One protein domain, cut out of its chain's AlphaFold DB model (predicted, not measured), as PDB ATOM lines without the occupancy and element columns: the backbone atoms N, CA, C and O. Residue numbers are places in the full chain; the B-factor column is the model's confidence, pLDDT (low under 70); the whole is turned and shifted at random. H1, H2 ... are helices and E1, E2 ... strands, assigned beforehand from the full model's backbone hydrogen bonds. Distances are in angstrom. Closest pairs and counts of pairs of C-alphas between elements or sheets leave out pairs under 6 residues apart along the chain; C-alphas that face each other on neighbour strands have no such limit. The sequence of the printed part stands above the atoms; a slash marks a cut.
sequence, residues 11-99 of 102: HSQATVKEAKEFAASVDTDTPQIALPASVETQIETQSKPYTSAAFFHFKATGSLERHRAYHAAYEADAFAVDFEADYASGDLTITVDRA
ATOM      1  N   HIS A  11     169.974 140.593 208.683       56.62
ATOM      2  CA  HIS A  11     171.226 141.015 209.329       56.62
ATOM      3  C   HIS A  11     171.082 142.268 210.215       56.62
ATOM      4  O   HIS A  11     171.965 142.558 211.014       56.62
ATOM      5  N   SER A  12     169.980 143.005 210.067       58.06
ATOM      6  CA  SER A  12     169.584 144.134 210.911       58.06
ATOM      7  C   SER A  12     168.539 143.742 211.957       58.06
ATOM      8  O   SER A  12     168.144 144.588 212.760       58.06
ATOM      9  N   GLN A  13     168.060 142.493 211.941       64.06
ATOM     10  CA  GLN A  13     167.202 141.966 212.991       64.06
ATOM     11  C   GLN A  13     168.075 141.480 214.128       64.06
ATOM     12  O   GLN A  13     168.729 140.447 214.037       64.06
ATOM     13  N   ALA A  14     168.085 142.264 215.188       68.44
ATOM     14  CA  ALA A  14     168.901 141.998 216.340       68.44
ATOM     15  C   ALA A  14     167.981 141.683 217.520       68.44
ATOM     16  O   ALA A  14     166.991 142.379 217.770       68.44
ATOM     17  N   THR A  15     168.247 140.563 218.177       80.69
ATOM     18  CA  THR A  15     167.391 140.026 219.231       80.69
ATOM     19  C   THR A  15     167.619 140.760 220.552       80.69
ATOM     20  O   THR A  15     168.717 141.223 220.850       80.69
ATOM     21  N   VAL A  16     166.599 140.792 221.417       81.31
ATOM     22  CA  VAL A  16     166.722 141.336 222.788       81.31
ATOM     23  C   VAL A  16     167.901 140.714 223.546       81.31
ATOM     24  O   VAL A  16     168.561 141.384 224.338       81.31
ATOM     25  N   LYS A  17     168.189 139.432 223.292       84.31
ATOM     26  CA  LYS A  17     169.331 138.733 223.882       84.31
ATOM     27  C   LYS A  17     170.660 139.341 223.424       84.31
ATOM     28  O   LYS A  17     171.495 139.644 224.269       84.31
ATOM     29  N   GLU A  18     170.829 139.567 222.125       84.38
ATOM     30  CA  GLU A  18     172.045 140.173 221.568       84.38
ATOM     31  C   GLU A  18     172.237 141.619 222.040       84.38
ATOM     32  O   GLU A  18     173.368 142.014 222.311       84.38
ATOM     33  N   ALA A  19     171.155 142.391 222.208       84.06
ATOM     34  CA  ALA A  19     171.225 143.735 222.787       84.06
ATOM     35  C   ALA A  19     171.771 143.710 224.224       84.06
ATOM     36  O   ALA A  19     172.678 144.471 224.565       84.06
ATOM     37  N   LYS A  20     171.249 142.800 225.059       84.88
ATOM     38  CA  LYS A  20     171.687 142.631 226.455       84.88
ATOM     39  C   LYS A  20     173.141 142.172 226.541       84.88
ATOM     40  O   LYS A  20     173.911 142.743 227.308       84.88
ATOM     41  N   GLU A  21     173.523 141.177 225.743       86.88
ATOM     42  CA  GLU A  21     174.905 140.689 225.680       86.88
ATOM     43  C   GLU A  21     175.864 141.773 225.180       86.88
ATOM     44  O   GLU A  21     176.952 141.930 225.731       86.88
ATOM     45  N   PHE A  22     175.457 142.565 224.183       86.44
ATOM     46  CA  PHE A  22     176.256 143.681 223.688       86.44
ATOM     47  C   PHE A  22     176.470 144.738 224.772       86.44
ATOM     48  O   PHE A  22     177.619 145.090 225.026       86.44
ATOM     49  N   ALA A  23     175.409 145.190 225.449       85.81
ATOM     50  CA  ALA A  23     175.516 146.167 226.534       85.81
ATOM     51  C   ALA A  23     176.431 145.672 227.668       85.81
ATOM     52  O   ALA A  23     177.299 146.414 228.118       85.81
ATOM     53  N   ALA A  24     176.299 144.402 228.066       85.88
ATOM     54  CA  ALA A  24     177.139 143.788 229.097       85.88
ATOM     55  C   ALA A  24     178.597 143.555 228.656       85.88
ATOM     56  O   ALA A  24     179.473 143.408 229.503       85.88
ATOM     57  N   SER A  25     178.870 143.498 227.347       85.62
ATOM     58  CA  SER A  25     180.229 143.322 226.815       85.62
ATOM     59  C   SER A  25     181.054 144.611 226.785       85.62
ATOM     60  O   SER A  25     182.258 144.555 226.526       85.62
ATOM     61  N   VAL A  26     180.424 145.769 227.003       85.31
ATOM     62  CA  VAL A  26     181.114 147.058 227.019       85.31
ATOM     63  C   VAL A  26     181.776 147.240 228.379       85.31
ATOM     64  O   VAL A  26     181.112 147.508 229.374       85.31
ATOM     65  N   ASP A  27     183.093 147.083 228.403       79.06
ATOM     66  CA  ASP A  27     183.906 147.241 229.606       79.06
ATOM     67  C   ASP A  27     184.175 148.730 229.872       79.06
ATOM     68  O   ASP A  27     185.152 149.310 229.388       79.06
ATOM     69  N   THR A  28     183.238 149.381 230.562       80.56
ATOM     70  CA  THR A  28     183.363 150.771 231.022       80.56
ATOM     71  C   THR A  28     182.839 150.911 232.443       80.56
ATOM     72  O   THR A  28     181.799 150.343 232.766       80.56
ATOM     73  N   ASP A  29     183.476 151.762 233.252       85.25
ATOM     74  CA  ASP A  29     183.042 152.047 234.630       85.25
ATOM     75  C   ASP A  29     181.625 152.649 234.705       85.25
ATOM     76  O   ASP A  29     180.933 152.540 235.716       85.25
ATOM     77  N   THR A  30     181.167 153.293 233.628       87.50
ATOM     78  CA  THR A  30     179.796 153.798 233.504       87.50
ATOM     79  C   THR A  30     178.874 152.737 232.897       87.50
ATOM     80  O   THR A  30     179.167 152.262 231.799       87.50
ATOM     81  N   PRO A  31     177.713 152.439 233.504       88.75
ATOM     82  CA  PRO A  31     176.729 151.533 232.929       88.75
ATOM     83  C   PRO A  31     176.245 151.973 231.536       88.75
ATOM     84  O   PRO A  31     175.850 153.125 231.317       88.75
ATOM     85  N   GLN A  32     176.265 151.033 230.589       91.12
ATOM     86  CA  GLN A  32     175.917 151.254 229.184       91.12
ATOM     87  C   GLN A  32     174.631 150.522 228.801       91.12
ATOM     88  O   GLN A  32     174.301 149.468 229.345       91.12
ATOM     89  N   ILE A  33     173.949 151.054 227.792       90.94
ATOM     90  CA  ILE A  33     172.830 150.410 227.109       90.94
ATOM     91  C   ILE A  33     173.136 150.246 225.617       90.94
ATOM     92  O   ILE A  33     173.917 151.002 225.028       90.94
ATOM     93  N   ALA A  34     172.495 149.258 224.995       89.94
ATOM     94  CA  ALA A  34     172.558 149.045 223.555       89.94
ATOM     95  C   ALA A  34     171.480 149.870 222.840       89.94
ATOM     96  O   ALA A  34     170.288 149.685 223.067       89.94
ATOM     97  N   LEU A  35     171.879 150.753 221.932       85.06
ATOM     98  CA  LEU A  35     170.957 151.481 221.065       85.06
ATOM     99  C   LEU A  35     170.980 150.865 219.661       85.06
ATOM    100  O   LEU A  35     172.069 150.620 219.135       85.06
ATOM    101  N   PRO A  36     169.821 150.621 219.023       78.50
ATOM    102  CA  PRO A  36     169.790 150.130 217.653       78.50
ATOM    103  C   PRO A  36     170.436 151.157 216.715       78.50
ATOM    104  O   PRO A  36     170.072 152.335 216.700       78.50
ATOM    105  N   ALA A  37     171.406 150.711 215.920       76.25
ATOM    106  CA  ALA A  37     171.960 151.515 214.841       76.25
ATOM    107  C   ALA A  37     170.937 151.593 213.699       76.25
ATOM    108  O   ALA A  37     170.249 150.610 213.413       76.25
ATOM    109  N   SER A  38     170.838 152.735 213.013       74.06
ATOM    110  CA  SER A  38     169.980 152.814 211.827       74.06
ATOM    111  C   SER A  38     170.470 151.825 210.768       74.06
ATOM    112  O   SER A  38     171.664 151.542 210.664       74.06
ATOM    113  N   VAL A  39     169.552 151.295 209.959       71.12
ATOM    114  CA  VAL A  39     169.927 150.341 208.903       71.12
ATOM    115  C   VAL A  39     170.899 150.970 207.899       71.12
ATOM    116  O   VAL A  39     171.784 150.288 207.403       71.12
ATOM    117  N   GLU A  40     170.783 152.273 207.644       72.25
ATOM    118  CA  GLU A  40     171.722 153.013 206.793       72.25
ATOM    119  C   GLU A  40     173.134 152.992 207.384       72.25
ATOM    120  O   GLU A  40     174.078 152.605 206.700       72.25
ATOM    121  N   THR A  41     173.273 153.301 208.679       69.25
ATOM    122  CA  THR A  41     174.565 153.259 209.374       69.25
ATOM    123  C   THR A  41     175.143 151.845 209.418       69.25
ATOM    124  O   THR A  41     176.346 151.678 209.229       69.25
ATOM    125  N   GLN A  42     174.315 150.818 209.629       70.94
ATOM    126  CA  GLN A  42     174.764 149.421 209.601       70.94
ATOM    127  C   GLN A  42     175.349 149.041 208.233       70.94
ATOM    128  O   GLN A  42     176.415 148.433 208.171       70.94
ATOM    129  N   ILE A  43     174.678 149.434 207.145       73.19
ATOM    130  CA  ILE A  43     175.122 149.152 205.774       73.19
ATOM    131  C   ILE A  43     176.406 149.923 205.447       73.19
ATOM    132  O   ILE A  43     177.352 149.334 204.928       73.19
ATOM    133  N   GLU A  44     176.454 151.218 205.763       72.50
ATOM    134  CA  GLU A  44     177.590 152.089 205.444       72.50
ATOM    135  C   GLU A  44     178.867 151.671 206.184       72.50
ATOM    136  O   GLU A  44     179.955 151.672 205.613       72.50
ATOM    137  N   THR A  45     178.734 151.278 207.450       67.62
ATOM    138  CA  THR A  45     179.885 150.978 208.312       67.62
ATOM    139  C   THR A  45     180.196 149.488 208.426       67.62
ATOM    140  O   THR A  45     181.147 149.129 209.119       67.62
ATOM    141  N   GLN A  46     179.387 148.618 207.805       69.00
ATOM    142  CA  GLN A  46     179.416 147.162 208.009       69.00
ATOM    143  C   GLN A  46     179.447 146.768 209.501       69.00
ATOM    144  O   GLN A  46     180.064 145.774 209.887       69.00
ATOM    145  N   SER A  47     178.818 147.576 210.358       67.31
ATOM    146  CA  SER A  47     178.857 147.391 211.809       67.31
ATOM    147  C   SER A  47     177.761 146.468 212.313       67.31
ATOM    148  O   SER A  47     176.748 146.219 211.657       67.31
ATOM    149  N   LYS A  48     177.963 145.999 213.548       70.81
ATOM    150  CA  LYS A  48     176.930 145.337 214.342       70.81
ATOM    151  C   LYS A  48     175.662 146.208 214.421       70.81
ATOM    152  O   LYS A  48     175.757 147.435 214.365       70.81
ATOM    153  N   PRO A  49     174.484 145.598 214.626       77.88
ATOM    154  CA  PRO A  49     173.203 146.308 214.645       77.88
ATOM    155  C   PRO A  49     173.007 147.259 215.837       77.88
ATOM    156  O   PRO A  49     171.960 147.897 215.938       77.88
ATOM    157  N   TYR A  50     174.001 147.392 216.720       80.50
ATOM    158  CA  TYR A  50     173.931 148.191 217.937       80.50
ATOM    159  C   TYR A  50     175.118 149.140 218.084       80.50
ATOM    160  O   TYR A  50     176.240 148.842 217.677       80.50
ATOM    161  N   THR A  51     174.859 150.261 218.747       85.12
ATOM    162  CA  THR A  51     175.865 151.167 219.300       85.12
ATOM    163  C   THR A  51     175.702 151.231 220.815       85.12
ATOM    164  O   THR A  51     174.590 151.098 221.323       85.12
ATOM    165  N   SER A  52     176.796 151.392 221.553       86.94
ATOM    166  CA  SER A  52     176.761 151.520 223.010       86.94
ATOM    167  C   SER A  52     176.663 152.987 223.403       86.94
ATOM    168  O   SER A  52     177.362 153.832 222.837       86.94
ATOM    169  N   ALA A  53     175.817 153.294 224.378       90.00
ATOM    170  CA  ALA A  53     175.755 154.619 224.976       90.00
ATOM    171  C   ALA A  53     175.457 154.514 226.471       90.00
ATOM    172  O   ALA A  53     174.741 153.611 226.896       90.00
ATOM    173  N   ALA A  54     175.969 155.461 227.259       91.69
ATOM    174  CA  ALA A  54     175.635 155.533 228.675       91.69
ATOM    175  C   ALA A  54     174.118 155.708 228.830       91.69
ATOM    176  O   ALA A  54     173.490 156.378 228.001       91.69
ATOM    177  N   PHE A  55     173.525 155.158 229.890       89.62
ATOM    178  CA  PHE A  55     172.070 155.231 230.090       89.62
ATOM    179  C   PHE A  55     171.556 156.686 230.133       89.62
ATOM    180  O   PHE A  55     170.489 156.998 229.610       89.62
ATOM    181  N   PHE A  56     172.351 157.619 230.668       91.69
ATOM    182  CA  PHE A  56     172.032 159.048 230.690       91.69
ATOM    183  C   PHE A  56     172.366 159.778 229.379       91.69
ATOM    184  O   PHE A  56     172.202 160.991 229.293       91.69
ATOM    185  N   HIS A  57     172.891 159.128 228.339       92.56
ATOM    186  CA  HIS A  57     173.303 159.818 227.112       92.56
ATOM    187  C   HIS A  57     172.106 160.488 226.412       92.56
ATOM    188  O   HIS A  57     170.991 159.973 226.440       92.56
ATOM    189  N   PHE A  58     172.303 161.623 225.731       89.94
ATOM    190  CA  PHE A  58     171.188 162.347 225.089       89.94
ATOM    191  C   PHE A  58     170.471 161.518 224.008       89.94
ATOM    192  O   PHE A  58     169.282 161.703 223.777       89.94
ATOM    193  N   LYS A  59     171.184 160.580 223.362       87.38
ATOM    194  CA  LYS A  59     170.586 159.615 222.417       87.38
ATOM    195  C   LYS A  59     169.621 158.634 223.093       87.38
ATOM    196  O   LYS A  59     168.714 158.158 222.430       87.38
ATOM    197  N   ALA A  60     169.831 158.348 224.375       87.88
ATOM    198  CA  ALA A  60     168.986 157.469 225.176       87.88
ATOM    199  C   ALA A  60     167.846 158.250 225.848       87.88
ATOM    200  O   ALA A  60     166.692 157.845 225.826       87.88
ATOM    201  N   THR A  61     168.159 159.421 226.401       90.31
ATOM    202  CA  THR A  61     167.216 160.232 227.189       90.31
ATOM    203  C   THR A  61     166.365 161.187 226.343       90.31
ATOM    204  O   THR A  61     165.395 161.776 226.838       90.31
ATOM    205  N   GLY A  62     166.722 161.358 225.067       89.25
ATOM    206  CA  GLY A  62     166.015 162.176 224.082       89.25
ATOM    207  C   GLY A  62     166.314 163.676 224.149       89.25
ATOM    208  O   GLY A  62     165.831 164.423 223.300       89.25
ATOM    209  N   SER A  63     167.098 164.156 225.123       92.44
ATOM    210  CA  SER A  63     167.483 165.571 225.195       92.44
ATOM    211  C   SER A  63     168.811 165.804 225.917       92.44
ATOM    212  O   SER A  63     169.223 165.044 226.792       92.44
ATOM    213  N   LEU A  64     169.484 166.905 225.565       93.19
ATOM    214  CA  LEU A  64     170.727 167.313 226.228       93.19
ATOM    215  C   LEU A  64     170.495 167.756 227.682       93.19
ATOM    216  O   LEU A  64     171.371 167.602 228.527       93.19
ATOM    217  N   GLU A  65     169.315 168.303 227.978       93.94
ATOM    218  CA  GLU A  65     168.922 168.694 229.332       93.94
ATOM    219  C   GLU A  65     168.839 167.475 230.255       93.94
ATOM    220  O   GLU A  65     169.488 167.449 231.299       93.94
ATOM    221  N   ARG A  66     168.120 166.430 229.826       92.50
ATOM    222  CA  ARG A  66     168.015 165.174 230.578       92.50
ATOM    223  C   ARG A  66     169.365 164.498 230.728       92.50
ATOM    224  O   ARG A  66     169.669 163.998 231.803       92.50
ATOM    225  N   HIS A  67     170.195 164.550 229.688       93.62
ATOM    226  CA  HIS A  67     171.554 164.038 229.766       93.62
ATOM    227  C   HIS A  67     172.352 164.656 230.913       93.62
ATOM    228  O   HIS A  67     172.921 163.932 231.724       93.62
ATOM    229  N   ARG A  68     172.345 165.988 231.023       93.56
ATOM    230  CA  ARG A  68     173.049 166.692 232.101       93.56
ATOM    231  C   ARG A  68     172.452 166.388 233.472       93.56
ATOM    232  O   ARG A  68     173.205 166.193 234.416       93.56
ATOM    233  N   ALA A  69     171.124 166.340 233.572       94.19
ATOM    234  CA  ALA A  69     170.438 166.081 234.833       94.19
ATOM    235  C   ALA A  69     170.751 164.679 235.380       94.19
ATOM    236  O   ALA A  69     171.156 164.551 236.532       94.19
ATOM    237  N   TYR A  70     170.625 163.641 234.551       93.31
ATOM    238  CA  TYR A  70     170.896 162.267 234.978       93.31
ATOM    239  C   TYR A  70     172.388 161.989 235.168       93.31
ATOM    240  O   TYR A  70     172.736 161.246 236.077       93.31
ATOM    241  N   HIS A  71     173.268 162.619 234.382       93.50
ATOM    242  CA  HIS A  71     174.711 162.559 234.628       93.50
ATOM    243  C   HIS A  71     175.065 163.140 235.999       93.50
ATOM    244  O   HIS A  71     175.742 162.491 236.787       93.50
ATOM    245  N   ALA A  72     174.559 164.337 236.314       93.94
ATOM    246  CA  ALA A  72     174.813 164.977 237.601       93.94
ATOM    247  C   ALA A  72     174.225 164.182 238.777       93.94
ATOM    248  O   ALA A  72     174.849 164.123 239.829       93.94
ATOM    249  N   ALA A  73     173.049 163.569 238.609       93.00
ATOM    250  CA  ALA A  73     172.471 162.694 239.626       93.00
ATOM    251  C   ALA A  73     173.305 161.420 239.827       93.00
ATOM    252  O   ALA A  73     173.498 161.006 240.959       93.00
ATOM    253  N   TYR A  74     173.819 160.826 238.746       91.94
ATOM    254  CA  TYR A  74     174.638 159.614 238.801       91.94
ATOM    255  C   TYR A  74     176.016 159.849 239.440       91.94
ATOM    256  O   TYR A  74     176.511 158.991 240.159       91.94
ATOM    257  N   GLU A  75     176.635 161.008 239.195       91.31
ATOM    258  CA  GLU A  75     177.913 161.378 239.824       91.31
ATOM    259  C   GLU A  75     177.764 161.874 241.269       91.31
ATOM    260  O   GLU A  75     178.758 162.005 241.984       91.31
ATOM    261  N   ALA A  76     176.547 162.198 241.702       91.56
ATOM    262  CA  ALA A  76     176.301 162.699 243.040       91.56
ATOM    263  C   ALA A  76     176.018 161.548 244.010       91.56
ATOM    264  O   ALA A  76     174.999 160.874 243.899       91.56
ATOM    265  N   ASP A  77     176.823 161.442 245.068       88.56
ATOM    266  CA  ASP A  77     176.601 160.485 246.168       88.56
ATOM    267  C   ASP A  77     175.253 160.683 246.896       88.56
ATOM    268  O   ASP A  77     174.808 159.833 247.662       88.56
ATOM    269  N   ALA A  78     174.590 161.821 246.669       91.69
ATOM    270  CA  ALA A  78     173.291 162.160 247.244       91.69
ATOM    271  C   ALA A  78     172.105 161.434 246.583       91.69
ATOM    272  O   ALA A  78     170.980 161.540 247.082       91.69
ATOM    273  N   PHE A  79     172.315 160.730 245.468       92.12
ATOM    274  CA  PHE A  79     171.255 160.027 244.751       92.12
ATOM    275  C   PHE A  79     171.637 158.575 244.466       92.12
ATOM    276  O   PHE A  79     172.763 158.265 244.094       92.12
ATOM    277  N   ALA A  80     170.663 157.681 244.605       91.88
ATOM    278  CA  ALA A  80     170.723 156.339 244.054       91.88
ATOM    279  C   ALA A  80     170.046 156.366 242.680       91.88
ATOM    280  O   ALA A  80     168.863 156.699 242.574       91.88
ATOM    281  N   VAL A  81     170.803 156.054 241.628       91.81
ATOM    282  CA  VAL A  81     170.298 156.033 240.252       91.81
ATOM    283  C   VAL A  81     170.308 154.604 239.731       91.81
ATOM    284  O   VAL A  81     171.366 153.985 239.631       91.81
ATOM    285  N   ASP A  82     169.129 154.109 239.373       92.31
ATOM    286  CA  ASP A  82     168.920 152.811 238.734       92.31
ATOM    287  C   ASP A  82     168.321 153.014 237.332       92.31
ATOM    288  O   ASP A  82     167.737 154.064 237.028       92.31
ATOM    289  N   PHE A  83     168.486 152.035 236.448       91.38
ATOM    290  CA  PHE A  83     167.942 152.088 235.101       91.38
ATOM    291  C   PHE A  83     167.553 150.701 234.588       91.38
ATOM    292  O   PHE A  83     168.263 149.710 234.764       91.38
ATOM    293  N   GLU A  84     166.456 150.664 233.842       91.44
ATOM    294  CA  GLU A  84     165.964 149.476 233.159       91.44
ATOM    295  C   GLU A  84     165.742 149.797 231.680       91.44
ATOM    296  O   GLU A  84     164.940 150.664 231.325       91.44
ATOM    297  N   ALA A  85     166.473 149.101 230.807       90.06
ATOM    298  CA  ALA A  85     166.300 149.186 229.362       90.06
ATOM    299  C   ALA A  85     165.438 148.016 228.864       90.06
ATOM    300  O   ALA A  85     165.892 146.863 228.832       90.06
ATOM    301  N   ASP A  86     164.214 148.318 228.433       87.62
ATOM    302  CA  ASP A  86     163.357 147.372 227.726       87.62
ATOM    303  C   ASP A  86     163.699 147.402 226.233       87.62
ATOM    304  O   ASP A  86     163.195 148.204 225.454       87.62
ATOM    305  N   TYR A  87     164.573 146.493 225.808       83.69
ATOM    306  CA  TYR A  87     164.958 146.374 224.400       83.69
ATOM    307  C   TYR A  87     163.837 145.852 223.488       83.69
ATOM    308  O   TYR A  87     163.999 145.897 222.268       83.69
ATOM    309  N   ALA A  88     162.744 145.313 224.037       80.69
ATOM    310  CA  ALA A  88     161.619 144.841 223.238       80.69
ATOM    311  C   ALA A  88     160.732 146.011 222.797       80.69
ATOM    312  O   ALA A  88     160.354 146.072 221.627       80.69
ATOM    313  N   SER A  89     160.431 146.943 223.707       82.50
ATOM    314  CA  SER A  89     159.692 148.171 223.380       82.50
ATOM    315  C   SER A  89     160.599 149.315 222.910       82.50
ATOM    316  O   SER A  89     160.150 150.196 222.178       82.50
ATOM    317  N   GLY A  90     161.880 149.277 223.282       80.62
ATOM    318  CA  GLY A  90     162.833 150.373 223.102       80.62
ATOM    319  C   GLY A  90     162.767 151.424 224.213       80.62
ATOM    320  O   GLY A  90     163.395 152.476 224.077       80.62
ATOM    321  N   ASP A  91     162.020 151.165 225.289       86.69
ATOM    322  CA  ASP A  91     161.862 152.106 226.391       86.69
ATOM    323  C   ASP A  91     163.039 152.040 227.367       86.69
ATOM    324  O   ASP A  91     163.584 150.979 227.677       86.69
ATOM    325  N   LEU A  92     163.407 153.205 227.893       89.06
ATOM    326  CA  LEU A  92     164.372 153.338 228.973       89.06
ATOM    327  C   LEU A  92     163.681 153.965 230.180       89.06
ATOM    328  O   LEU A  92     163.261 155.125 230.133       89.06
ATOM    329  N   THR A  93     163.626 153.210 231.268       92.62
ATOM    330  CA  THR A  93     163.186 153.705 232.572       92.62
ATOM    331  C   THR A  93     164.418 154.060 233.391       92.62
ATOM    332  O   THR A  93     165.332 153.253 233.518       92.62
ATOM    333  N   ILE A  94     164.454 155.276 233.934       92.50
ATOM    334  CA  ILE A  94     165.505 155.733 234.850       92.50
ATOM    335  C   ILE A  94     164.826 156.106 236.161       92.50
ATOM    336  O   ILE A  94     163.925 156.951 236.168       92.50
ATOM    337  N   THR A  95     165.274 155.497 237.250       93.62
ATOM    338  CA  THR A  95     164.777 155.750 238.602       93.62
ATOM    339  C   THR A  95     165.849 156.504 239.372       93.62
ATOM    340  O   THR A  95     167.006 156.093 239.398       93.62
ATOM    341  N   VAL A  96     165.475 157.634 239.968       92.19
ATOM    342  CA  VAL A  96     166.378 158.468 240.765       92.19
ATOM    343  C   VAL A  96     165.756 158.663 242.135       92.19
ATOM    344  O   VAL A  96     164.768 159.388 242.270       92.19
ATOM    345  N   ASP A  97     166.363 158.052 243.139       93.44
ATOM    346  CA  ASP A  97     165.979 158.195 244.536       93.44
ATOM    347  C   ASP A  97     167.035 159.000 245.287       93.44
ATOM    348  O   ASP A  97     168.214 159.002 244.936       93.44
ATOM    349  N   ARG A  98     166.633 159.709 246.345       90.12
ATOM    350  CA  ARG A  98     167.622 160.299 247.253       90.12
ATOM    351  C   ARG A  98     168.327 159.165 247.983       90.12
ATOM    352  O   ARG A  98     167.660 158.300 248.552       90.12
ATOM    353  N   ALA A  99     169.654 159.191 247.992       85.75
ATOM    354  CA  ALA A  99     170.417 158.336 248.876       85.75
ATOM    355  C   ALA A  99     170.006 158.709 250.306       85.75
ATOM    356  O   ALA A  99     170.122 159.867 250.707       85.75
TER     357      ALA A  99
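What this domain is: This is residues 11 to 99 of the 102 residues of an uncharacterized protein of Halarchaeum acidiphilum MH1-52-1 (UniProt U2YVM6). A short two-stranded sheet, E1 and E2, makes the middle of an elongated body, with H1 packed over one side of it and the little helix H3 near it from the other. H2 sits beyond one end of this sheet, while the long hairpin E3 and E4 reaches out to the opposite end of the body, with the later part of H4 packed on it. The printed part has 89 residues with four named helices and four named strands, in the order H1, E1, H2, E2, H3, H4, E3, E4; the sheets E1 - E2 and E3 - E4 are both antiparallel, and the class is mixed, helices and strands. The whole is compact, with a radius of gyration of the C-alphas of 13.9 A, and spans 43 by 25 by 24 A.

Where its parts are: Find C-alpha 16 at (166.722, 141.336, 222.788); from there H1, residues 16 to 25, runs 14.2 A. Next read E1, residues 32 to 36, 13.1 A; H2, residues 39 to 45, 10.0 A; and E2, residues 50 to 54, 13.1 A. H3, residues 58 to 61, is 5.0 A long, and H4, residues 64 to 75, starts at C-alpha 64 (170.727, 167.313, 226.228) and runs 16.5 A. Last come E3, residues 79 to 86, 22.6 A, and E4, residues 91 to 98, 23.1 A, which ends at C-alpha 98 (167.622, 160.299, 247.253).

How they stand to each other: Start at H1: its closest C-alphas to E1 are those of Ala 23 and Ile 33, 5.1 A apart. E1 and E2 are antiparallel at 144 degrees, with N 33 and O 53 within hydrogen-bond range at 2.8 A. H2 is apart from H1, H3 and H4. The closest C-alphas of E2 and H3 are those of Ala 53 and Ala 60, 7.3 A apart. H3 and H4 touch only at the corner by their link, through residues 64 to 67 of H4 alone, closest at the C-alphas of Phe 58 and His 67, 5.0 A. Further along H4, the C-alphas of Tyr 74 and Val 81 in E3 are its closest pair, 5.8 A. E3 and E4 form a hairpin, antiparallel at 166 degrees, with N 84 and O 93 at 2.8 A. Between the two sheets, look at the C-alphas of Ile 33 and Ala 85, the closest of E1 and E3, 7.0 A apart. Every O i to N i+4 pair is within hydrogen-bond range in H1, H2 and H4; H3 is too short for such a pair, and its one O i to N i+3 pair is not within range.

The domain as a whole: The two C-alphas farthest apart are those of Glu 44 and Ala 99, 44.5 A. The printed part has no cut; the link H1 to E1 is short, the other links are tight. The mean pLDDT of the printed part is 84.9, and it is under 70 at residues 11 to 14, 41 and 45 to 47.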